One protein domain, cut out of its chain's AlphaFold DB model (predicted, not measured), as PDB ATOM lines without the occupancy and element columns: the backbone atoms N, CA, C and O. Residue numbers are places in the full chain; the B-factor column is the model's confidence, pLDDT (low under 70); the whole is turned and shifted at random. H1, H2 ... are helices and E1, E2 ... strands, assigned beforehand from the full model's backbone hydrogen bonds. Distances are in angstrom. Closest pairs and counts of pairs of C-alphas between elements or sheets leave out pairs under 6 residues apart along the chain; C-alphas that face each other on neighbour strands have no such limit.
ATOM      1  N   HIS A   4      34.310  -3.917 -18.795       87.88
ATOM      2  CA  HIS A   4      35.137  -2.791 -18.358       87.88
ATOM      3  C   HIS A   4      34.313  -1.544 -17.981       87.88
ATOM      4  O   HIS A   4      34.676  -0.810 -17.059       87.88
ATOM      5  N   LYS A   5      33.202  -1.273 -18.680       87.56
ATOM      6  CA  LYS A   5      32.284  -0.174 -18.345       87.56
ATOM      7  C   LYS A   5      31.544  -0.455 -17.033       87.56
ATOM      8  O   LYS A   5      31.441   0.483 -16.243       87.56
ATOM      9  N   ILE A   6      31.116  -1.694 -16.780       90.25
ATOM     10  CA  ILE A   6      30.532  -2.112 -15.491       90.25
ATOM     11  C   ILE A   6      31.538  -1.939 -14.360       90.25
ATOM     12  O   ILE A   6      31.263  -1.185 -13.433       90.25
ATOM     13  N   GLU A   7      32.738  -2.515 -14.477       92.31
ATOM     14  CA  GLU A   7      33.792  -2.405 -13.455       92.31
ATOM     15  C   GLU A   7      34.108  -0.933 -13.143       92.31
ATOM     16  O   GLU A   7      34.265  -0.521 -11.991       92.31
ATOM     17  N   ARG A   8      34.169  -0.087 -14.179       92.62
ATOM     18  CA  ARG A   8      34.386   1.354 -14.022       92.62
ATOM     19  C   ARG A   8      33.220   2.044 -13.311       92.62
ATOM     20  O   ARG A   8      33.468   2.892 -12.453       92.62
ATOM     21  N   ARG A   9      31.972   1.732 -13.677       92.25
ATOM     22  CA  ARG A   9      30.768   2.279 -13.027       92.25
ATOM     23  C   ARG A   9      30.708   1.840 -11.569       92.25
ATOM     24  O   ARG A   9      30.556   2.698 -10.710       92.25
ATOM     25  N   TYR A  10      30.952   0.566 -11.287       94.19
ATOM     26  CA  TYR A  10      30.984   0.026  -9.934       94.19
ATOM     27  C   TYR A  10      32.046   0.707  -9.060       94.19
ATOM     28  O   TYR A  10      31.742   1.207  -7.978       94.19
ATOM     29  N   ARG A  11      33.280   0.865  -9.561       95.56
ATOM     30  CA  ARG A  11      34.327   1.630  -8.853       95.56
ATOM     31  C   ARG A  11      33.918   3.074  -8.582       95.56
ATOM     32  O   ARG A  11      34.265   3.617  -7.536       95.56
ATOM     33  N   LYS A  12      33.190   3.706  -9.510       95.50
ATOM     34  CA  LYS A  12      32.629   5.042  -9.288       95.50
ATOM     35  C   LYS A  12      31.569   5.023  -8.183       95.50
ATOM     36  O   LYS A  12      31.657   5.870  -7.305       95.50
ATOM     37  N   MET A  13      30.652   4.054  -8.164       95.75
ATOM     38  CA  MET A  13      29.664   3.908  -7.084       95.75
ATOM     39  C   MET A  13      30.347   3.786  -5.718       95.75
ATOM     40  O   MET A  13      29.982   4.484  -4.777       95.75
ATOM     41  N   GLN A  14      31.391   2.958  -5.623       97.38
ATOM     42  CA  GLN A  14      32.183   2.803  -4.400       97.38
ATOM     43  C   GLN A  14      32.858   4.116  -3.979       97.38
ATOM     44  O   GLN A  14      32.846   4.474  -2.800       97.38
ATOM     45  N   ALA A  15      33.461   4.831  -4.933       97.44
ATOM     46  CA  ALA A  15      34.123   6.104  -4.675       97.44
ATOM     47  C   ALA A  15      33.130   7.183  -4.219       97.44
ATOM     48  O   ALA A  15      33.411   7.888  -3.250       97.44
ATOM     49  N   ASP A  16      31.974   7.275  -4.876       97.12
ATOM     50  CA  ASP A  16      30.917   8.224  -4.541       97.12
ATOM     51  C   ASP A  16      30.331   7.904  -3.162       97.12
ATOM     52  O   ASP A  16      30.311   8.775  -2.297       97.12
ATOM     53  N   ALA A  17      29.947   6.648  -2.899       97.38
ATOM     54  CA  ALA A  17      29.410   6.235  -1.601       97.38
ATOM     55  C   ALA A  17      30.385   6.591  -0.470       97.38
ATOM     56  O   ALA A  17      30.008   7.240   0.505       97.38
ATOM     57  N   LYS A  18      31.677   6.295  -0.660       97.56
ATOM     58  CA  LYS A  18      32.729   6.689   0.280       97.56
ATOM     59  C   LYS A  18      32.832   8.207   0.452       97.56
ATOM     60  O   LYS A  18      33.006   8.662   1.580       97.56
ATOM     61  N   ALA A  19      32.754   8.984  -0.629       97.50
ATOM     62  CA  ALA A  19      32.835  10.445  -0.577       97.50
ATOM     63  C   ALA A  19      31.683  11.066   0.230       97.50
ATOM     64  O   ALA A  19      31.903  12.038   0.950       97.50
ATOM     65  N   PHE A  20      30.490  10.473   0.166       96.19
ATOM     66  CA  PHE A  20      29.332  10.905   0.948       96.19
ATOM     67  C   PHE A  20      29.244  10.279   2.351       96.19
ATOM     68  O   PHE A  20      28.367  10.645   3.130       96.19
ATOM     69  N   GLY A  21      30.131   9.341   2.702       96.94
ATOM     70  CA  GLY A  21      30.041   8.599   3.965       96.94
ATOM     71  C   GLY A  21      28.879   7.599   4.009       96.94
ATOM     72  O   GLY A  21      28.375   7.292   5.089       96.94
ATOM     73  N   ALA A  22      28.445   7.114   2.847       97.81
ATOM     74  CA  ALA A  22      27.485   6.032   2.695       97.81
ATOM     75  C   ALA A  22      28.195   4.671   2.565       97.81
ATOM     76  O   ALA A  22      29.329   4.567   2.090       97.81
ATOM     77  N   GLU A  23      27.503   3.614   2.967       97.81
ATOM     78  CA  GLU A  23      27.873   2.224   2.719       97.81
ATOM     79  C   GLU A  23      27.160   1.758   1.447       97.81
ATOM     80  O   GLU A  23      25.937   1.841   1.354       97.81
ATOM     81  N   LEU A  24      27.916   1.291   0.456       97.44
ATOM     82  CA  LEU A  24      27.342   0.706  -0.753       97.44
ATOM     83  C   LEU A  24      26.877  -0.722  -0.445       97.44
ATOM     84  O   LEU A  24      27.679  -1.525   0.028       97.44
ATOM     85  N   LEU A  25      25.610  -1.030  -0.730       95.31
ATOM     86  CA  LEU A  25      25.039  -2.375  -0.566       95.31
ATOM     87  C   LEU A  25      25.020  -3.164  -1.879       95.31
ATOM     88  O   LEU A  25      24.873  -4.381  -1.873       95.31
ATOM     89  N   THR A  26      25.194  -2.476  -3.005       93.44
ATOM     90  CA  THR A  26      25.312  -3.093  -4.324       93.44
ATOM     91  C   THR A  26      26.630  -3.860  -4.477       93.44
ATOM     92  O   THR A  26      27.713  -3.342  -4.179       93.44
ATOM     93  N   GLU A  27      26.556  -5.072  -5.025       90.69
ATOM     94  CA  GLU A  27      27.716  -5.888  -5.392       90.69
ATOM     95  C   GLU A  27      27.972  -5.850  -6.906       90.69
ATOM     96  O   GLU A  27      27.042  -5.808  -7.705       90.69
ATOM     97  N   GLU A  28      29.241  -5.912  -7.321       88.88
ATOM     98  CA  GLU A  28      29.611  -5.969  -8.748       88.88
ATOM     99  C   GLU A  28      29.051  -7.212  -9.447       88.88
ATOM    100  O   GLU A  28      28.689  -7.155 -10.621       88.88
ATOM    101  N   SER A  29      28.964  -8.323  -8.703       86.56
ATOM    102  CA  SER A  29      28.469  -9.634  -9.139       86.56
ATOM    103  C   SER A  29      27.065  -9.577  -9.750       86.56
ATOM    104  O   SER A  29      26.740 -10.421 -10.580       86.56
ATOM    105  N   ILE A  30      26.269  -8.569  -9.387       85.75
ATOM    106  CA  ILE A  30      24.922  -8.337  -9.910       85.75
ATOM    107  C   ILE A  30      24.950  -7.933 -11.390       85.75
ATOM    108  O   ILE A  30      24.044  -8.295 -12.128       85.75
ATOM    109  N   PHE A  31      26.002  -7.238 -11.840       85.75
ATOM    110  CA  PHE A  31      26.092  -6.659 -13.188       85.75
ATOM    111  C   PHE A  31      27.178  -7.293 -14.058       85.75
ATOM    112  O   PHE A  31      27.589  -6.699 -15.048       85.75
ATOM    113  N   ILE A  32      27.717  -8.461 -13.695       71.81
ATOM    114  CA  ILE A  32      28.832  -9.076 -14.447       71.81
ATOM    115  C   ILE A  32      28.457  -9.509 -15.868       71.81
ATOM    116  O   ILE A  32      29.349  -9.844 -16.646       71.81
ATOM    117  N   ASP A  33      27.163  -9.517 -16.173       80.12
ATOM    118  CA  ASP A  33      26.607  -9.822 -17.478       80.12
ATOM    119  C   ASP A  33      26.337  -8.516 -18.230       80.12
ATOM    120  O   ASP A  33      25.324  -7.846 -18.035       80.12
ATOM    121  N   ASP A  34      27.309  -8.109 -19.043       80.50
ATOM    122  CA  ASP A  34      27.275  -6.849 -19.771       80.50
ATOM    123  C   ASP A  34      26.312  -6.850 -20.952       80.50
ATOM    124  O   ASP A  34      26.000  -5.774 -21.471       80.50
ATOM    125  N   ASP A  35      25.838  -8.026 -21.337       86.25
ATOM    126  CA  ASP A  35      24.865  -8.227 -22.393       86.25
ATOM    127  C   ASP A  35      23.421  -8.256 -21.870       86.25
ATOM    128  O   ASP A  35      22.517  -8.092 -22.680       86.25
ATOM    129  N   HIS A  36      23.187  -8.383 -20.557       87.69
ATOM    130  CA  HIS A  36      21.848  -8.508 -19.964       87.69
ATOM    131  C   HIS A  36      21.633  -7.517 -18.808       87.69
ATOM    132  O   HIS A  36      21.675  -7.890 -17.627       87.69
ATOM    133  N   LEU A  37      21.409  -6.240 -19.132       89.00
ATOM    134  CA  LEU A  37      21.222  -5.166 -18.145       89.00
ATOM    135  C   LEU A  37      19.786  -4.621 -18.087       89.00
ATOM    136  O   LEU A  37      19.466  -3.863 -17.170       89.00
ATOM    137  N   ASP A  38      18.907  -5.021 -19.005       88.12
ATOM    138  CA  ASP A  38      17.484  -4.683 -18.929       88.12
ATOM    139  C   ASP A  38      16.824  -5.281 -17.667       88.12
ATOM    140  O   ASP A  38      17.173  -6.367 -17.202       88.12
ATOM    141  N   CYS A  39      15.844  -4.589 -17.087       85.50
ATOM    142  CA  CYS A  39      15.131  -5.070 -15.904       85.50
ATOM    143  C   CYS A  39      14.439  -6.435 -16.110       85.50
ATOM    144  O   CYS A  39      14.287  -7.176 -15.143       85.50
ATOM    145  N   VAL A  40      14.117  -6.827 -17.349       84.25
ATOM    146  CA  VAL A  40      13.507  -8.127 -17.701       84.25
ATOM    147  C   VAL A  40      14.301  -9.345 -17.186       84.25
ATOM    148  O   VAL A  40      13.732 -10.418 -16.963       84.25
ATOM    149  N   TRP A  41      15.618  -9.195 -16.984       83.12
ATOM    150  CA  TRP A  41      16.522 -10.268 -16.539       83.12
ATOM    151  C   TRP A  41      16.652 -10.392 -15.017       83.12
ATOM    152  O   TRP A  41      17.436 -11.220 -14.533       83.12
ATOM    153  N   TYR A  42      15.943  -9.543 -14.274       83.31
ATOM    154  CA  TYR A  42      16.075  -9.355 -12.835       83.31
ATOM    155  C   TYR A  42      14.692  -9.395 -12.163       83.31
ATOM    156  O   TYR A  42      13.654  -9.229 -12.793       83.31
ATOM    157  N   GLY A  43      14.672  -9.618 -10.852       82.19
ATOM    158  CA  GLY A  43      13.477  -9.513 -10.011       82.19
ATOM    159  C   GLY A  43      13.909  -9.355  -8.558       82.19
ATOM    160  O   GLY A  43      14.980  -9.806  -8.225       82.19
ATOM    161  N   GLY A  44      13.147  -8.732  -7.668       86.44
ATOM    162  CA  GLY A  44      13.562  -8.421  -6.290       86.44
ATOM    163  C   GLY A  44      14.800  -7.517  -6.177       86.44
ATOM    164  O   GLY A  44      15.148  -6.795  -7.108       86.44
ATOM    165  N   HIS A  45      15.465  -7.551  -5.019       89.44
ATOM    166  CA  HIS A  45      16.609  -6.686  -4.713       89.44
ATOM    167  C   HIS A  45      17.795  -6.870  -5.668       89.44
ATOM    168  O   HIS A  45      18.300  -7.981  -5.862       89.44
ATOM    169  N   ILE A  46      18.268  -5.741  -6.200       89.94
ATOM    170  CA  ILE A  46      19.401  -5.651  -7.126       89.94
ATOM    171  C   ILE A  46      20.528  -4.744  -6.607       89.94
ATOM    172  O   ILE A  46      21.650  -4.809  -7.101       89.94
ATOM    173  N   GLY A  47      20.281  -3.917  -5.591       92.56
ATOM    174  CA  GLY A  47      21.313  -3.056  -5.025       92.56
ATOM    175  C   GLY A  47      20.758  -1.958  -4.133       92.56
ATOM    176  O   GLY A  47      19.570  -1.909  -3.838       92.56
ATOM    177  N   GLY A  48      21.631  -1.052  -3.703       94.94
ATOM    178  CA  GLY A  48      21.249   0.031  -2.812       94.94
ATOM    179  C   GLY A  48      22.411   0.636  -2.040       94.94
ATOM    180  O   GLY A  48      23.590   0.367  -2.299       94.94
ATOM    181  N   LEU A  49      22.076   1.458  -1.049       97.62
ATOM    182  CA  LEU A  49      23.046   2.071  -0.147       97.62
ATOM    183  C   LEU A  49      22.468   2.270   1.249       97.62
ATOM    184  O   LEU A  49      21.258   2.394   1.425       97.62
ATOM    185  N   ARG A  50      23.347   2.384   2.243       97.75
ATOM    186  CA  ARG A  50      23.007   2.825   3.594       97.75
ATOM    187  C   ARG A  50      23.665   4.166   3.896       97.75
ATOM    188  O   ARG A  50      24.871   4.331   3.728       97.75
ATOM    189  N   TYR A  51      22.888   5.127   4.378       97.31
ATOM    190  CA  TYR A  51      23.343   6.483   4.680       97.31
ATOM    191  C   TYR A  51      22.614   7.042   5.905       97.31
ATOM    192  O   TYR A  51      21.391   6.990   5.991       97.31
ATOM    193  N   LYS A  52      23.367   7.553   6.893       96.00
ATOM    194  CA  LYS A  52      22.832   8.079   8.173       96.00
ATOM    195  C   LYS A  52      21.836   7.128   8.878       96.00
ATOM    196  O   LYS A  52      20.902   7.571   9.540       96.00
ATOM    197  N   GLY A  53      22.041   5.815   8.745       95.56
ATOM    198  CA  GLY A  53      21.176   4.778   9.323       95.56
ATOM    199  C   GLY A  53      19.926   4.438   8.503       95.56
ATOM    200  O   GLY A  53      19.221   3.508   8.878       95.56
ATOM    201  N   TYR A  54      19.670   5.145   7.401       96.38
ATOM    202  CA  TYR A  54      18.646   4.800   6.419       96.38
ATOM    203  C   TYR A  54      19.229   3.868   5.362       96.38
ATOM    204  O   TYR A  54      20.403   3.990   5.019       96.38
ATOM    205  N   GLU A  55      18.415   2.967   4.832       96.94
ATOM    206  CA  GLU A  55      18.776   2.044   3.756       96.94
ATOM    207  C   GLU A  55      17.858   2.278   2.561       96.94
ATOM    208  O   GLU A  55      16.640   2.278   2.720       96.94
ATOM    209  N   VAL A  56      18.445   2.492   1.385       96.00
ATOM    210  CA  VAL A  56      17.749   2.456   0.095       96.00
ATOM    211  C   VAL A  56      17.915   1.054  -0.464       96.00
ATOM    212  O   VAL A  56      19.050   0.608  -0.626       96.00
ATOM    213  N   SER A  57      16.800   0.394  -0.760       94.88
ATOM    214  CA  SER A  57      16.729  -0.880  -1.477       94.88
ATOM    215  C   SER A  57      16.207  -0.603  -2.879       94.88
ATOM    216  O   SER A  57      15.102  -0.087  -3.014       94.88
ATOM    217  N   VAL A  58      17.004  -0.891  -3.904       93.94
ATOM    218  CA  VAL A  58      16.599  -0.833  -5.310       93.94
ATOM    219  C   VAL A  58      16.228  -2.245  -5.734       93.94
ATOM    220  O   VAL A  58      17.027  -3.180  -5.607       93.94
ATOM    221  N   GLU A  59      15.007  -2.404  -6.225       91.19
ATOM    222  CA  GLU A  59      14.413  -3.699  -6.532       91.19
ATOM    223  C   GLU A  59      13.709  -3.671  -7.888       91.19
ATOM    224  O   GLU A  59      13.147  -2.658  -8.296       91.19
ATOM    225  N   VAL A  60      13.724  -4.805  -8.582       88.31
ATOM    226  CA  VAL A  60      12.952  -5.014  -9.808       88.31
ATOM    227  C   VAL A  60      11.673  -5.757  -9.454       88.31
ATOM    228  O   VAL A  60      11.709  -6.821  -8.843       88.31
ATOM    229  N   HIS A  61      10.526  -5.226  -9.843       85.69
ATOM    230  CA  HIS A  61       9.231  -5.855  -9.614       85.69
ATOM    231  C   HIS A  61       8.524  -6.144 -10.921       85.69
ATOM    232  O   HIS A  61       8.945  -5.696 -11.983       85.69
ATOM    233  N   GLY A  62       7.435  -6.900 -10.804       83.56
ATOM    234  CA  GLY A  62       6.505  -7.129 -11.889       83.56
ATOM    235  C   GLY A  62       6.533  -8.548 -12.418       83.56
ATOM    236  O   GLY A  62       6.870  -9.502 -11.708       83.56
ATOM    237  N   ASP A  63       6.114  -8.679 -13.664       80.94
ATOM    238  CA  ASP A  63       6.032  -9.948 -14.358       80.94
ATOM    239  C   ASP A  63       6.298  -9.787 -15.847       80.94
ATOM    240  O   ASP A  63       6.053  -8.743 -16.451       80.94
ATOM    241  N   VAL A  64       6.841 -10.855 -16.419       83.12
ATOM    242  CA  VAL A  64       7.222 -10.911 -17.823       83.12
ATOM    243  C   VAL A  64       6.671 -12.186 -18.420       83.12
ATOM    244  O   VAL A  64       6.888 -13.273 -17.877       83.12
ATOM    245  N   GLU A  65       6.029 -12.058 -19.572       87.81
ATOM    246  CA  GLU A  65       5.693 -13.175 -20.443       87.81
ATOM    247  C   GLU A  65       6.229 -12.919 -21.852       87.81
ATOM    248  O   GLU A  65       5.953 -11.892 -22.470       87.81
ATOM    249  N   ILE A  66       7.031 -13.859 -22.347       90.12
ATOM    250  CA  ILE A  66       7.593 -13.835 -23.694       90.12
ATOM    251  C   ILE A  66       7.232 -15.149 -24.372       90.12
ATOM    252  O   ILE A  66       7.541 -16.230 -23.865       90.12
ATOM    253  N   VAL A  67       6.590 -15.049 -25.531       93.06
ATOM    254  CA  VAL A  67       6.164 -16.198 -26.335       93.06
ATOM    255  C   VAL A  67       6.558 -16.004 -27.785       93.06
ATOM    256  O   VAL A  67       6.512 -14.890 -28.295       93.06
ATOM    257  N   GLY A  68       6.911 -17.072 -28.485       94.19
ATOM    258  CA  GLY A  68       7.148 -16.996 -29.923       94.19
ATOM    259  C   GLY A  68       7.986 -18.146 -30.437       94.19
ATOM    260  O   GLY A  68       7.912 -19.251 -29.912       94.19
ATOM    261  N   PHE A  69       8.780 -17.876 -31.466       94.81
ATOM    262  CA  PHE A  69       9.640 -18.859 -32.105       94.81
ATOM    263  C   PHE A  69      11.060 -18.306 -32.189       94.81
ATOM    264  O   PHE A  69      11.278 -17.214 -32.715       94.81
ATOM    265  N   MET A  70      12.015 -19.044 -31.631       94.19
ATOM    266  CA  MET A  70      13.421 -18.656 -31.563       94.19
ATOM    267  C   MET A  70      14.304 -19.864 -31.832       94.19
ATOM    268  O   MET A  70      14.077 -20.948 -31.294       94.19
ATOM    269  N   ASN A  71      15.354 -19.672 -32.629       91.50
ATOM    270  CA  ASN A  71      16.375 -20.690 -32.889       91.50
ATOM    271  C   ASN A  71      15.786 -22.029 -33.384       91.50
ATOM    272  O   ASN A  71      16.297 -23.096 -33.050       91.50
ATOM    273  N   GLY A  72      14.708 -21.982 -34.177       92.88
ATOM    274  CA  GLY A  72      14.068 -23.176 -34.742       92.88
ATOM    275  C   GLY A  72      13.087 -23.904 -33.813       92.88
ATOM    276  O   GLY A  72      12.652 -25.007 -34.158       92.88
ATOM    277  N   HIS A  73      12.733 -23.327 -32.662       93.38
ATOM    278  CA  HIS A  73      11.840 -23.940 -31.679       93.38
ATOM    279  C   HIS A  73      10.847 -22.936 -31.080       93.38
ATOM    280  O   HIS A  73      11.130 -21.741 -30.995       93.38
ATOM    281  N   ASP A  74       9.701 -23.441 -30.612       94.12
ATOM    282  CA  ASP A  74       8.768 -22.648 -29.809       94.12
ATOM    283  C   ASP A  74       9.444 -22.209 -28.505       94.12
ATOM    284  O   ASP A  74      10.059 -23.011 -27.794       94.12
ATOM    285  N   PHE A  75       9.297 -20.930 -28.181       90.69
ATOM    286  CA  PHE A  75       9.817 -20.309 -26.978       90.69
ATOM    287  C   PHE A  75       8.671 -19.833 -26.087       90.69
ATOM    288  O   PHE A  75       7.735 -19.172 -26.540       90.69
ATOM    289  N   LEU A  76       8.776 -20.160 -24.801       88.12
ATOM    290  CA  LEU A  76       7.909 -19.662 -23.744       88.12
ATOM    291  C   LEU A  76       8.776 -19.349 -22.531       88.12
ATOM    292  O   LEU A  76       9.446 -20.226 -21.980       88.12
ATOM    293  N   TYR A  77       8.697 -18.110 -22.080       85.50
ATOM    294  CA  TYR A  77       9.239 -17.671 -20.811       85.50
ATOM    295  C   TYR A  77       8.167 -16.910 -20.052       85.50
ATOM    296  O   TYR A  77       7.500 -16.035 -20.597       85.50
ATOM    297  N   LYS A  78       8.012 -17.257 -18.777       80.31
ATOM    298  CA  LYS A  78       7.138 -16.547 -17.856       80.31
ATOM    299  C   LYS A  78       7.842 -16.422 -16.520       80.31
ATOM    300  O   LYS A  78       8.150 -17.441 -15.899       80.31
ATOM    301  N   ASN A  79       8.060 -15.196 -16.067       72.75
ATOM    302  CA  ASN A  79       8.646 -14.928 -14.764       72.75
ATOM    303  C   ASN A  79       7.699 -14.092 -13.906       72.75
ATOM    304  O   ASN A  79       7.016 -13.190 -14.379       72.75
ATOM    305  N   LYS A  80       7.636 -14.470 -12.632       61.56
ATOM    306  CA  LYS A  80       6.810 -13.868 -11.581       61.56
ATOM    307  C   LYS A  80       7.530 -13.877 -10.224       61.56
ATOM    308  O   LYS A  80       6.909 -13.661  -9.183       61.56
ATOM    309  N   GLN A  81       8.799 -14.282 -10.186       63.41
ATOM    310  CA  GLN A  81       9.513 -14.491  -8.936       63.41
ATOM    311  C   GLN A  81      10.319 -13.238  -8.598       63.41
ATOM    312  O   GLN A  81      11.404 -13.024  -9.124       63.41
ATOM    313  N   ASN A  82       9.792 -12.432  -7.672       64.50
ATOM    314  CA  ASN A  82      10.499 -11.307  -7.047       64.50
ATOM    315  C   ASN A  82      11.586 -11.818  -6.073       64.50
ATOM    316  O   ASN A  82      11.536 -11.534  -4.878       64.50
ATOM    317  N   THR A  83      12.504 -12.671  -6.534       61.09
ATOM    318  CA  THR A  83      13.437 -13.432  -5.680       61.09
ATOM    319  C   THR A  83      14.879 -12.914  -5.675       61.09
ATOM    320  O   THR A  83      15.741 -13.575  -5.103       61.09
ATOM    321  N   GLY A  84      15.142 -11.720  -6.207       55.12
ATOM    322  CA  GLY A  84      16.478 -11.107  -6.263       55.12
ATOM    323  C   GLY A  84      17.128 -11.232  -7.648       55.12
ATOM    324  O   GLY A  84      16.757 -12.101  -8.448       55.12
ATOM    325  N   ALA A  85      18.086 -10.343  -7.949       51.03
ATOM    326  CA  ALA A  85      18.973 -10.551  -9.089       51.03
ATOM    327  C   ALA A  85      19.571 -11.952  -8.960       51.03
ATOM    328  O   ALA A  85      20.070 -12.304  -7.890       51.03
ATOM    329  N   MET A  86      19.555 -12.732 -10.038       53.38
ATOM    330  CA  MET A  86      20.190 -14.048 -10.056       53.38
ATOM    331  C   MET A  86      19.553 -15.048  -9.077       53.38
ATOM    332  O   MET A  86      20.203 -15.517  -8.137       53.38
ATOM    333  N   ASN A  87      18.336 -15.525  -9.360       50.00
ATOM    334  CA  ASN A  87      18.041 -16.890  -8.937       50.00
ATOM    335  C   ASN A  87      18.949 -17.835  -9.745       50.00
ATOM    336  O   ASN A  87      18.563 -18.356 -10.781       50.00
ATOM    337  N   MET A  88      20.174 -18.064  -9.265       44.06
ATOM    338  CA  MET A  88      21.153 -19.006  -9.826       44.06
ATOM    339  C   MET A  88      20.627 -20.454  -9.905       44.06
ATOM    340  O   MET A  88      21.285 -21.306 -10.499       44.06
ATOM    341  N   ALA A  89      19.471 -20.763  -9.300       42.59
ATOM    342  CA  ALA A  89      18.786 -22.044  -9.469       42.59
ATOM    343  C   ALA A  89      17.865 -22.080 -10.705       42.59
ATOM    344  O   ALA A  89      17.431 -23.160 -11.108       42.59
ATOM    345  N   ALA A  90      17.587 -20.934 -11.324       43.91
ATOM    346  CA  ALA A  90      16.929 -20.846 -12.609       43.91
ATOM    347  C   ALA A  90      18.006 -20.830 -13.701       43.91
ATOM    348  O   ALA A  90      18.655 -19.830 -13.991       43.91
ATOM    349  N   SER A  91      18.202 -21.990 -14.322       48.59
ATOM    350  CA  SER A  91      18.629 -22.055 -15.717       48.59
ATOM    351  C   SER A  91      17.543 -21.357 -16.542       48.59
ATOM    352  O   SER A  91      16.677 -22.028 -17.103       48.59
ATOM    353  N   ASP A  92      17.518 -20.023 -16.522       67.44
ATOM    354  CA  ASP A  92      16.490 -19.230 -17.177       67.44
ATOM    355  C   ASP A  92      16.622 -19.453 -18.674       67.44
ATOM    356  O   ASP A  92      17.541 -18.949 -19.320       67.44
ATOM    357  N   THR A  93      15.683 -20.219 -19.228       77.75
ATOM    358  CA  THR A  93      15.537 -20.471 -20.663       77.75
ATOM    359  C   THR A  93      15.690 -19.178 -21.472       77.75
ATOM    360  O   THR A  93      16.208 -19.217 -22.585       77.75
ATOM    361  N   LEU A  94      15.318 -18.029 -20.892       83.25
ATOM    362  CA  LEU A  94      15.547 -16.690 -21.427       83.25
ATOM    363  C   LEU A  94      17.033 -16.398 -21.723       83.25
ATOM    364  O   LEU A  94      17.370 -16.183 -22.883       83.25
ATOM    365  N   ARG A  95      17.928 -16.472 -20.725       81.75
ATOM    366  CA  ARG A  95      19.377 -16.197 -20.871       81.75
ATOM    367  C   ARG A  95      20.099 -17.203 -21.769       81.75
ATOM    368  O   ARG A  95      21.168 -16.921 -22.293       81.75
ATOM    369  N   THR A  96      19.549 -18.407 -21.925       84.00
ATOM    370  CA  THR A  96      20.089 -19.387 -22.883       84.00
ATOM    371  C   THR A  96      19.570 -19.191 -24.304       84.00
ATOM    372  O   THR A  96      20.207 -19.653 -25.247       84.00
ATOM    373  N   THR A  97      18.406 -18.557 -24.468       89.56
ATOM    374  CA  THR A  97      17.776 -18.333 -25.780       89.56
ATOM    375  C   THR A  97      18.288 -17.057 -26.425       89.56
ATOM    376  O   THR A  97      18.576 -17.056 -27.622       89.56
ATOM    377  N   PHE A  98      18.419 -16.005 -25.620       89.94
ATOM    378  CA  PHE A  98      18.901 -14.695 -26.022       89.94
ATOM    379  C   PHE A  98      20.265 -14.452 -25.386       89.94
ATOM    380  O   PHE A  98      20.457 -14.694 -24.199       89.94
ATOM    381  N   LYS A  99      21.209 -13.995 -26.197       90.00
ATOM    382  CA  LYS A  99      22.595 -13.711 -25.831       90.00
ATOM    383  C   LYS A  99      22.771 -12.306 -25.280       90.00
ATOM    384  O   LYS A  99      23.827 -12.045 -24.719       90.00
ATOM    385  N   SER A 100      21.820 -11.409 -25.538       90.75
ATOM    386  CA  SER A 100      21.880 -10.020 -25.099       90.75
ATOM    387  C   SER A 100      20.521  -9.323 -25.131       90.75
ATOM    388  O   SER A 100      19.595  -9.771 -25.813       90.75
ATOM    389  N   ASP A 101      20.454  -8.161 -24.477       90.38
ATOM    390  CA  ASP A 101      19.394  -7.160 -24.597       90.38
ATOM    391  C   ASP A 101      19.082  -6.899 -26.080       90.38
ATOM    392  O   ASP A 101      17.929  -6.928 -26.493       90.38
ATOM    393  N   ALA A 102      20.115  -6.709 -26.909       93.25
ATOM    394  CA  ALA A 102      19.950  -6.428 -28.332       93.25
ATOM    395  C   ALA A 102      19.299  -7.590 -29.101       93.25
ATOM    396  O   ALA A 102      18.409  -7.339 -29.903       93.25
ATOM    397  N   GLU A 103      19.686  -8.847 -28.847       94.06
ATOM    398  CA  GLU A 103      19.068  -9.999 -29.530       94.06
ATOM    399  C   GLU A 103      17.598 -10.168 -29.125       94.06
ATOM    400  O   GLU A 103      16.758 -10.492 -29.967       94.06
ATOM    401  N   LEU A 104      17.274  -9.907 -27.853       92.06
ATOM    402  CA  LEU A 104      15.892  -9.866 -27.387       92.06
ATOM    403  C   LEU A 104      15.109  -8.766 -28.119       92.06
ATOM    404  O   LEU A 104      14.078  -9.052 -28.724       92.06
ATOM    405  N   TRP A 105      15.610  -7.529 -28.126       92.62
ATOM    406  CA  TRP A 105      14.949  -6.403 -28.789       92.62
ATOM    407  C   TRP A 105      14.831  -6.573 -30.307       92.62
ATOM    408  O   TRP A 105      13.807  -6.190 -30.875       92.62
ATOM    409  N   ASP A 106      15.807  -7.189 -30.969       95.44
ATOM    410  CA  ASP A 106      15.725  -7.509 -32.396       95.44
ATOM    411  C   ASP A 106      14.596  -8.513 -32.669       95.44
ATOM    412  O   ASP A 106      13.788  -8.295 -33.570       95.44
ATOM    413  N   ALA A 107      14.470  -9.575 -31.864       94.81
ATOM    414  CA  ALA A 107      13.398 -10.564 -32.008       94.81
ATOM    415  C   ALA A 107      11.999  -9.995 -31.702       94.81
ATOM    416  O   ALA A 107      11.003 -10.455 -32.264       94.81
ATOM    417  N   LEU A 108      11.919  -8.990 -30.827       92.25
ATOM    418  CA  LEU A 108      10.681  -8.272 -30.506       92.25
ATOM    419  C   LEU A 108      10.214  -7.368 -31.641       92.25
ATOM    420  O   LEU A 108       9.021  -7.270 -31.923       92.25
ATOM    421  N   ASN A 109      11.168  -6.703 -32.289       94.94
ATOM    422  CA  ASN A 109      10.905  -5.741 -33.352       94.94
ATOM    423  C   ASN A 109      10.969  -6.361 -34.755       94.94
ATOM    424  O   ASN A 109      10.777  -5.654 -35.742       94.94
ATOM    425  N   ALA A 110      11.237  -7.664 -34.852       94.56
ATOM    426  CA  ALA A 110      11.300  -8.385 -36.111       94.56
ATOM    427  C   ALA A 110       9.954  -8.359 -36.853       94.56
ATOM    428  O   ALA A 110       8.881  -8.340 -36.240       94.56
ATOM    429  N   ASP A 111      10.003  -8.423 -38.185       93.75
ATOM    430  CA  ASP A 111       8.816  -8.516 -39.040       93.75
ATOM    431  C   ASP A 111       8.021  -9.811 -38.780       93.75
ATOM    432  O   ASP A 111       8.516 -10.766 -38.185       93.75
ATOM    433  N   GLU A 112       6.749  -9.865 -39.188       88.50
ATOM    434  CA  GLU A 112       5.889 -11.050 -38.981       88.50
ATOM    435  C   GLU A 112       6.420 -12.333 -39.643       88.50
ATOM    436  O   GLU A 112       6.159 -13.422 -39.141       88.50
ATOM    437  N   GLU A 113       7.183 -12.209 -40.731       91.06
ATOM    438  CA  GLU A 113       7.739 -13.341 -41.489       91.06
ATOM    439  C   GLU A 113       9.144 -13.763 -41.020       91.06
ATOM    440  O   GLU A 113       9.752 -14.654 -41.617       91.06
ATOM    441  N   ALA A 114       9.694 -13.123 -39.982       94.06
ATOM    442  CA  ALA A 114      11.032 -13.429 -39.497       94.06
ATOM    443  C   ALA A 114      11.114 -14.837 -38.885       94.06
ATOM    444  O   ALA A 114      10.229 -15.268 -38.149       94.06
ATOM    445  N   GLU A 115      12.228 -15.530 -39.139       91.81
ATOM    446  CA  GLU A 115      12.501 -16.858 -38.561       91.81
ATOM    447  C   GLU A 115      12.619 -16.828 -37.031       91.81
ATOM    448  O   GLU A 115      12.394 -17.842 -36.380       91.81
ATOM    449  N   ASN A 116      12.972 -15.671 -36.470       95.56
ATOM    450  CA  ASN A 116      13.044 -15.414 -35.040       95.56
ATOM    451  C   ASN A 116      12.108 -14.250 -34.726       95.56
ATOM    452  O   ASN A 116      12.354 -13.124 -35.164       95.56
ATOM    453  N   LYS A 117      11.041 -14.522 -33.977       96.19
ATOM    454  CA  LYS A 117      10.072 -13.509 -33.564       96.19
ATOM    455  C   LYS A 117       9.434 -13.906 -32.249       96.19
ATOM    456  O   LYS A 117       8.958 -15.034 -32.092       96.19
ATOM    457  N   VAL A 118       9.359 -12.952 -31.331       94.81
ATOM    458  CA  VAL A 118       8.648 -13.118 -30.065       94.81
ATOM    459  C   VAL A 118       7.693 -11.958 -29.809       94.81
ATOM    460  O   VAL A 118       7.878 -10.850 -30.302       94.81
ATOM    461  N   ALA A 119       6.643 -12.239 -29.048       92.56
ATOM    462  CA  ALA A 119       5.740 -11.269 -28.457       92.56
ATOM    463  C   ALA A 119       6.047 -11.144 -26.963       92.56
ATOM    464  O   ALA A 119       6.503 -12.104 -26.336       92.56
ATOM    465  N   PHE A 120       5.793  -9.960 -26.411       86.19
ATOM    466  CA  PHE A 120       6.264  -9.575 -25.086       86.19
ATOM    467  C   PHE A 120       5.205  -8.807 -24.328       86.19
ATOM    468  O   PHE A 120       4.755  -7.743 -24.755       86.19
ATOM    469  N   GLU A 121       4.844  -9.353 -23.177       86.31
ATOM    470  CA  GLU A 121       4.136  -8.649 -22.126       86.31
ATOM    471  C   GLU A 121       5.162  -8.340 -21.038       86.31
ATOM    472  O   GLU A 121       5.504  -9.196 -20.221       86.31
ATOM    473  N   ASN A 122       5.709  -7.123 -21.090       83.75
ATOM    474  CA  ASN A 122       6.610  -6.608 -20.070       83.75
ATOM    475  C   ASN A 122       5.823  -5.749 -19.088       83.75
ATOM    476  O   ASN A 122       5.394  -4.644 -19.425       83.75
ATOM    477  N   ASN A 123       5.655  -6.254 -17.877       85.12
ATOM    478  CA  ASN A 123       5.140  -5.497 -16.755       85.12
ATOM    479  C   ASN A 123       6.208  -5.416 -15.662       85.12
ATOM    480  O   ASN A 123       5.865  -5.476 -14.491       85.12
ATOM    481  N   SER A 124       7.494  -5.341 -16.017       84.69
ATOM    482  CA  SER A 124       8.577  -5.105 -15.066       84.69
ATOM    483  C   SER A 124       8.889  -3.622 -14.909       84.69
ATOM    484  O   SER A 124       8.841  -2.850 -15.866       84.69
ATOM    485  N   TRP A 125       9.226  -3.224 -13.685       88.00
ATOM    486  CA  TRP A 125       9.676  -1.873 -13.357       88.00
ATOM    487  C   TRP A 125      10.651  -1.897 -12.179       88.00
ATOM    488  O   TRP A 125      10.734  -2.880 -11.439       88.00
ATOM    489  N   ILE A 126      11.404  -0.812 -12.009       90.75
ATOM    490  CA  ILE A 126      12.357  -0.651 -10.909       90.75
ATOM    491  C   ILE A 126      11.719   0.233  -9.835       90.75
ATOM    492  O   ILE A 126      11.214   1.317 -10.136       90.75
ATOM    493  N   GLU A 127      11.758  -0.200  -8.577       92.06
ATOM    494  CA  GLU A 127      11.345   0.595  -7.419       92.06
ATOM    495  C   GLU A 127      12.491   0.782  -6.428       92.06
ATOM    496  O   GLU A 127      13.371  -0.066  -6.280       92.06
ATOM    497  N   ALA A 128      12.440   1.897  -5.706       93.44
ATOM    498  CA  ALA A 128      13.271   2.159  -4.548       93.44
ATOM    499  C   ALA A 128      12.424   2.173  -3.271       93.44
ATOM    500  O   ALA A 128      11.420   2.884  -3.181       93.44
ATOM    501  N   PHE A 129      12.866   1.434  -2.258       94.00
ATOM    502  CA  PHE A 129      12.280   1.390  -0.919       94.00
ATOM    503  C   PHE A 129      13.238   1.996   0.092       94.00
ATOM    504  O   PHE A 129      14.457   1.907  -0.061       94.00
ATOM    505  N   VAL A 130      12.690   2.556   1.172       95.62
ATOM    506  CA  VAL A 130      13.496   3.116   2.262       95.62
ATOM    507  C   VAL A 130      13.204   2.404   3.564       95.62
ATOM    508  O   VAL A 130      12.060   2.370   4.013       95.62
ATOM    509  N   LYS A 131      14.251   1.908   4.216       96.06
ATOM    510  CA  LYS A 131      14.202   1.460   5.605       96.06
ATOM    511  C   LYS A 131      14.774   2.541   6.507       96.06
ATOM    512  O   LYS A 131      15.897   2.999   6.296       96.06
ATOM    513  N   ASP A 132      14.022   2.941   7.521       94.75
ATOM    514  CA  ASP A 132      14.482   3.916   8.506       94.75
ATOM    515  C   ASP A 132      15.443   3.296   9.548       94.75
ATOM    516  O   ASP A 132      15.545   2.067   9.665       94.75
ATOM    517  N   PRO A 133      16.115   4.121  10.374       95.12
ATOM    518  CA  PRO A 133      17.010   3.633  11.425       95.12
ATOM    519  C   PRO A 133      16.329   2.783  12.510       95.12
ATOM    520  O   PRO A 133      17.011   2.122  13.293       95.12
ATOM    521  N   LYS A 134      14.994   2.810  12.601       94.31
ATOM    522  CA  LYS A 134      14.201   1.976  13.518       94.31
ATOM    523  C   LYS A 134      13.814   0.639  12.878       94.31
ATOM    524  O   LYS A 134      13.214  -0.201  13.548       94.31
ATOM    525  N   GLY A 135      14.177   0.428  11.614       93.19
ATOM    526  CA  GLY A 135      13.905  -0.771  10.841       93.19
ATOM    527  C   GLY A 135      12.542  -0.781  10.147       93.19
ATOM    528  O   GLY A 135      12.142  -1.839   9.662       93.19
ATOM    529  N   HIS A 136      11.826   0.345  10.102       93.75
ATOM    530  CA  HIS A 136      10.546   0.464   9.414       93.75
ATOM    531  C   HIS A 136      10.747   0.733   7.921       93.75
ATOM    532  O   HIS A 136      11.488   1.638   7.545       93.75
ATOM    533  N   TRP A 137      10.057  -0.040   7.084       93.62
ATOM    534  CA  TRP A 137      10.011   0.181   5.643       93.62
ATOM    535  C   TRP A 137       8.932   1.200   5.287       93.62
ATOM    536  O   TRP A 137       7.766   1.037   5.650       93.62
ATOM    537  N   HIS A 138       9.334   2.232   4.559       89.75
ATOM    538  CA  HIS A 138       8.454   3.213   3.950       89.75
ATOM    539  C   HIS A 138       8.008   2.763   2.554       89.75
ATOM    540  O   HIS A 138       8.586   1.843   1.974       89.75
ATOM    541  N   GLY A 139       6.964   3.417   2.030       75.69
ATOM    542  CA  GLY A 139       6.457   3.157   0.680       75.69
ATOM    543  C   GLY A 139       7.522   3.350  -0.402       75.69
ATOM    544  O   GLY A 139       8.512   4.053  -0.178       75.69
ATOM    545  N   SER A 140       7.302   2.713  -1.550       78.31
ATOM    546  CA  SER A 140       8.208   2.762  -2.691       78.31
ATOM    547  C   SER A 140       8.053   4.022  -3.535       78.31
ATOM    548  O   SER A 140       7.004   4.671  -3.551       78.31
ATOM    549  N   SER A 141       9.122   4.347  -4.258       81.88
ATOM    550  CA  SER A 141       9.111   5.259  -5.397       81.88
ATOM    551  C   SER A 141       9.530   4.491  -6.642       81.88
ATOM    552  O   SER A 141      10.526   3.772  -6.602       81.88
ATOM    553  N   VAL A 142       8.804   4.667  -7.745       79.62
ATOM    554  CA  VAL A 142       9.238   4.144  -9.048       79.62
ATOM    555  C   VAL A 142      10.484   4.911  -9.496       79.62
ATOM    556  O   VAL A 142      10.607   6.115  -9.245       79.62
ATOM    557  N   VAL A 143      11.431   4.199 -10.101       82.00
ATOM    558  CA  VAL A 143      12.680   4.748 -10.637       82.00
ATOM    559  C   VAL A 143      12.507   4.968 -12.142       82.00
ATOM    560  O   VAL A 143      13.004   4.191 -12.949       82.00
ATOM    561  N   ASP A 144      11.755   6.008 -12.508       68.81
ATOM    562  CA  ASP A 144      11.294   6.235 -13.892       68.81
ATOM    563  C   ASP A 144      12.412   6.640 -14.881       68.81
ATOM    564  O   ASP A 144      12.259   6.452 -16.084       68.81
ATOM    565  N   ASP A 145      13.541   7.172 -14.396       68.12
ATOM    566  CA  ASP A 145      14.600   7.763 -15.238       68.12
ATOM    567  C   ASP A 145      15.791   6.818 -15.523       68.12
ATOM    568  O   ASP A 145      16.858   7.271 -15.945       68.12
ATOM    569  N   ALA A 146      15.670   5.514 -15.245       79.12
ATOM    570  CA  ALA A 146      16.765   4.562 -15.436       79.12
ATOM    571  C   ALA A 146      16.659   3.805 -16.769       79.12
ATOM    572  O   ALA A 146      15.677   3.109 -17.013       79.12
ATOM    573  N   ASP A 147      17.713   3.888 -17.589       80.44
ATOM    574  CA  ASP A 147      17.816   3.138 -18.849       80.44
ATOM    575  C   ASP A 147      18.047   1.630 -18.616       80.44
ATOM    576  O   ASP A 147      17.641   0.801 -19.427       80.44
ATOM    577  N   ASP A 148      18.724   1.267 -17.520       88.25
ATOM    578  CA  ASP A 148      19.051  -0.113 -17.157       88.25
ATOM    579  C   ASP A 148      19.264  -0.277 -15.634       88.25
ATOM    580  O   ASP A 148      19.285   0.697 -14.867       88.25
ATOM    581  N   VAL A 149      19.440  -1.522 -15.168       89.25
ATOM    582  CA  VAL A 149      19.632  -1.804 -13.731       89.25
ATOM    583  C   VAL A 149      20.915  -1.191 -13.150       89.25
ATOM    584  O   VAL A 149      20.983  -0.903 -11.948       89.25
ATOM    585  N   LEU A 150      21.938  -0.970 -13.981       90.88
ATOM    586  CA  LEU A 150      23.220  -0.402 -13.573       90.88
ATOM    587  C   LEU A 150      23.091   1.106 -13.344       90.88
ATOM    588  O   LEU A 150      23.654   1.626 -12.376       90.88
ATOM    589  N   ASP A 151      22.359   1.807 -14.206       90.38
ATOM    590  CA  ASP A 151      22.075   3.230 -14.060       90.38
ATOM    591  C   ASP A 151      21.122   3.480 -12.873       90.38
ATOM    592  O   ASP A 151      21.398   4.381 -12.073       90.38
ATOM    593  N   ALA A 152      20.125   2.612 -12.643       91.94
ATOM    594  CA  ALA A 152      19.270   2.664 -11.449       91.94
ATOM    595  C   ALA A 152      20.077   2.573 -10.140       91.94
ATOM    596  O   ALA A 152      19.905   3.376  -9.221       91.94
ATOM    597  N   CYS A 153      21.019   1.629 -10.047       92.12
ATOM    598  CA  CYS A 153      21.862   1.480  -8.857       92.12
ATOM    599  C   CYS A 153      22.999   2.515  -8.781       92.12
ATOM    600  O   CYS A 153      23.544   2.770  -7.704       92.12
ATOM    601  N   GLY A 154      23.391   3.098  -9.914       89.94
ATOM    602  CA  GLY A 154      24.586   3.927 -10.040       89.94
ATOM    603  C   GLY A 154      24.442   5.375  -9.586       89.94
ATOM    604  O   GLY A 154      25.456   6.045  -9.366       89.94
ATOM    605  N   GLY A 155      23.213   5.864  -9.428       90.31
ATOM    606  CA  GLY A 155      22.883   7.239  -9.049       90.31
ATOM    607  C   GLY A 155      23.139   7.587  -7.578       90.31
ATOM    608  O   GLY A 155      22.265   8.164  -6.944       90.31
ATOM    609  N   ILE A 156      24.313   7.265  -7.017       94.69
ATOM    610  CA  ILE A 156      24.599   7.393  -5.571       94.69
ATOM    611  C   ILE A 156      24.277   8.783  -5.011       94.69
ATOM    612  O   ILE A 156      23.624   8.885  -3.975       94.69
ATOM    613  N   SER A 157      24.708   9.856  -5.682       93.50
ATOM    614  CA  SER A 157      24.390  11.219  -5.239       93.50
ATOM    615  C   SER A 157      22.887  11.496  -5.285       93.50
ATOM    616  O   SER A 157      22.354  12.042  -4.331       93.50
ATOM    617  N   GLY A 158      22.200  11.048  -6.341       92.69
ATOM    618  CA  GLY A 158      20.751  11.201  -6.481       92.69
ATOM    619  C   GLY A 158      19.982  10.464  -5.386       92.69
ATOM    620  O   GLY A 158      19.070  11.032  -4.797       92.69
ATOM    621  N   TRP A 159      20.402   9.247  -5.030       93.88
ATOM    622  CA  TRP A 159      19.809   8.501  -3.917       93.88
ATOM    623  C   TRP A 159      19.991   9.204  -2.574       93.88
ATOM    624  O   TRP A 159      19.079   9.219  -1.749       93.88
ATOM    625  N   ILE A 160      21.156   9.807  -2.352       94.50
ATOM    626  CA  ILE A 160      21.436  10.560  -1.129       94.50
ATOM    627  C   ILE A 160      20.627  11.854  -1.080       94.50
ATOM    628  O   ILE A 160      20.048  12.156  -0.036       94.50
ATOM    629  N   ASP A 161      20.556  12.598  -2.182       93.06
ATOM    630  CA  ASP A 161      19.749  13.813  -2.290       93.06
ATOM    631  C   ASP A 161      18.271  13.488  -2.042       93.06
ATOM    632  O   ASP A 161      17.649  14.081  -1.162       93.06
ATOM    633  N   TRP A 162      17.753  12.444  -2.691       91.62
ATOM    634  CA  TRP A 162      16.390  11.960  -2.489       91.62
ATOM    635  C   TRP A 162      16.115  11.545  -1.036       91.62
ATOM    636  O   TRP A 162      15.087  11.933  -0.473       91.62
ATOM    637  N   LEU A 163      17.037  10.818  -0.388       93.19
ATOM    638  CA  LEU A 163      16.931  10.488   1.037       93.19
ATOM    639  C   LEU A 163      16.872  11.745   1.912       93.19
ATOM    640  O   LEU A 163      16.037  11.809   2.815       93.19
ATOM    641  N   ASN A 164      17.745  12.729   1.672       93.19
ATOM    642  CA  ASN A 164      17.773  13.989   2.425       93.19
ATOM    643  C   ASN A 164      16.485  14.797   2.240       93.19
ATOM    644  O   ASN A 164      15.945  15.342   3.198       93.19
ATOM    645  N   GLU A 165      15.958  14.855   1.025       91.44
ATOM    646  CA  GLU A 165      14.749  15.619   0.732       91.44
ATOM    647  C   GLU A 165      13.493  14.993   1.349       91.44
ATOM    648  O   GLU A 165      12.642  15.709   1.885       91.44
ATOM    649  N   ASN A 166      13.381  13.662   1.307       90.62
ATOM    650  CA  ASN A 166      12.121  12.973   1.591       90.62
ATOM    651  C   ASN A 166      12.053  12.341   2.987       90.62
ATOM    652  O   ASN A 166      10.967  12.247   3.565       90.62
ATOM    653  N   TYR A 167      13.190  11.940   3.563       91.00
ATOM    654  CA  TYR A 167      13.219  11.140   4.797       91.00
ATOM    655  C   TYR A 167      14.103  11.747   5.881       91.00
ATOM    656  O   TYR A 167      13.687  11.865   7.037       91.00
ATOM    657  N   ILE A 168      15.314  12.159   5.515       89.94
ATOM    658  CA  ILE A 168      16.297  12.736   6.425       89.94
ATOM    659  C   ILE A 168      16.090  14.242   6.423       89.94
ATOM    660  O   ILE A 168      16.864  14.995   5.842       89.94
TER     661      ILE A 168
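Overview. This is residues 4 to 168 of the 173 residues of an uncharacterized protein of Oscillibacter sp (UniProt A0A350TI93). A long, twisted ribbon of two strands, E2 and E4, runs nearly the length of the domain, with E1 beside one half of E2 and E3 beside the other half, on the same side. Helices cover one face of this sheet in two groups: H5 and H6 over the E1 end, with the long H1 packed outside them, and H4 standing up over E4 towards the E3 end. The printed part has 165 residues, with six named helices and four named strands in the order H1 H2 E1 E2 E3 H3 H4 E4 H5 H6; the class is mixed, helices and strands. The sheet is branched, and its neighbour pairs are antiparallel. The whole is compact, with a radius of gyration of the C-alphas of 17.5 A, yet elongated, spanning 55 by 33 by 29 A.

Along the chain. Find C-alpha 4 at (35.137, -2.791, -18.358); from there H1, residues 4 to 20, runs 24.4 A to C-alpha 20. H2 is residues 28 to 31. E1, residues 44 to 51, covers 20.9 A and bends by 58 degrees at residue 47. Next look at C-alpha 54 at (18.646, 4.800, 6.419), where E2, residues 54 to 70, sets out; it is 44.9 A long and bends by 72 degrees at residue 67. E3 is residues 73 to 79, 19.4 A long, then come H3, residues 93 to 97, and H4, residues 101 to 109, 12.3 A long. E4, residues 117 to 131, measures 42.1 A. H5 is residues 149 to 154, and H6, residues 156 to 166, runs 15.4 A to C-alpha 166 at (12.121, 12.973, 1.591).

Arrangement. Begin at E2, which has three neighbours: E1 and E3 lie on one side of it, beside residues 54 to 60 and 63 to 70, and E4 on the other side. E1, E2 and E3 form a meander, each strand the antiparallel neighbour of the one before; E1 and E2 are a hairpin, as are E2 and E3. Look for N 51 and O 54 at 2.8 A between E1 and E2, N 66 and O 77 at 2.8 A between E2 and E3, and N 61 and O 125 at 2.8 A between E2 and E4. H4, H5 and H6 are on the same face of the sheet. H5, at a height over the sheet of 8.2 A, lies only just over E1, with 3 of its C-alphas falling on that strand, and runs along the strands, at 3 degrees to E1 on the local plane; the closest C-alphas of the two are those of Gly 47 and Cys 153, 6.0 A apart. H6 has a height of 9.4 A. H4 lies over E4 at a height of 8.7 A and stands up from the sheet; Ala 107 and Lys 117 have their closest C-alphas, 4.7 A apart. H1 touches H6 with its residues 13 to 20 alone, at a steep tilt of 42 degrees, the same way, closest at the C-alphas of Met 13 and Ile 156, 6.3 A. With residues 6 to 13 alone it touches H5, closest at the C-alphas of Met 13 and Gly 154, 5.9 A. H1 also touches H2, where the C-alphas of Tyr 10 and Glu 28 come closest, at 6.3 A. H3 only grazes the sheet with residues 93 to 97. H3 and H4 are near each other, while H1 and H4 are apart. In H1, H3, H4, H5 and H6 every O i to N i+4 pair is within hydrogen-bond range; H2 is too short for such a pair.

Size, cuts and confidence. The two C-alphas farthest apart are those of Glu 113 and Lys 134, at 57.5 A. The printed part has no cut. The links H2 to E1, E3 to H3 and E4 to H5 are long. In the last of these, residues 141 to 142 pair antiparallel with residues 127 to 128 of E4. The mean pLDDT of the printed part is 87.3, and it is under 70 at residues 80 to 92 and 144 to 145.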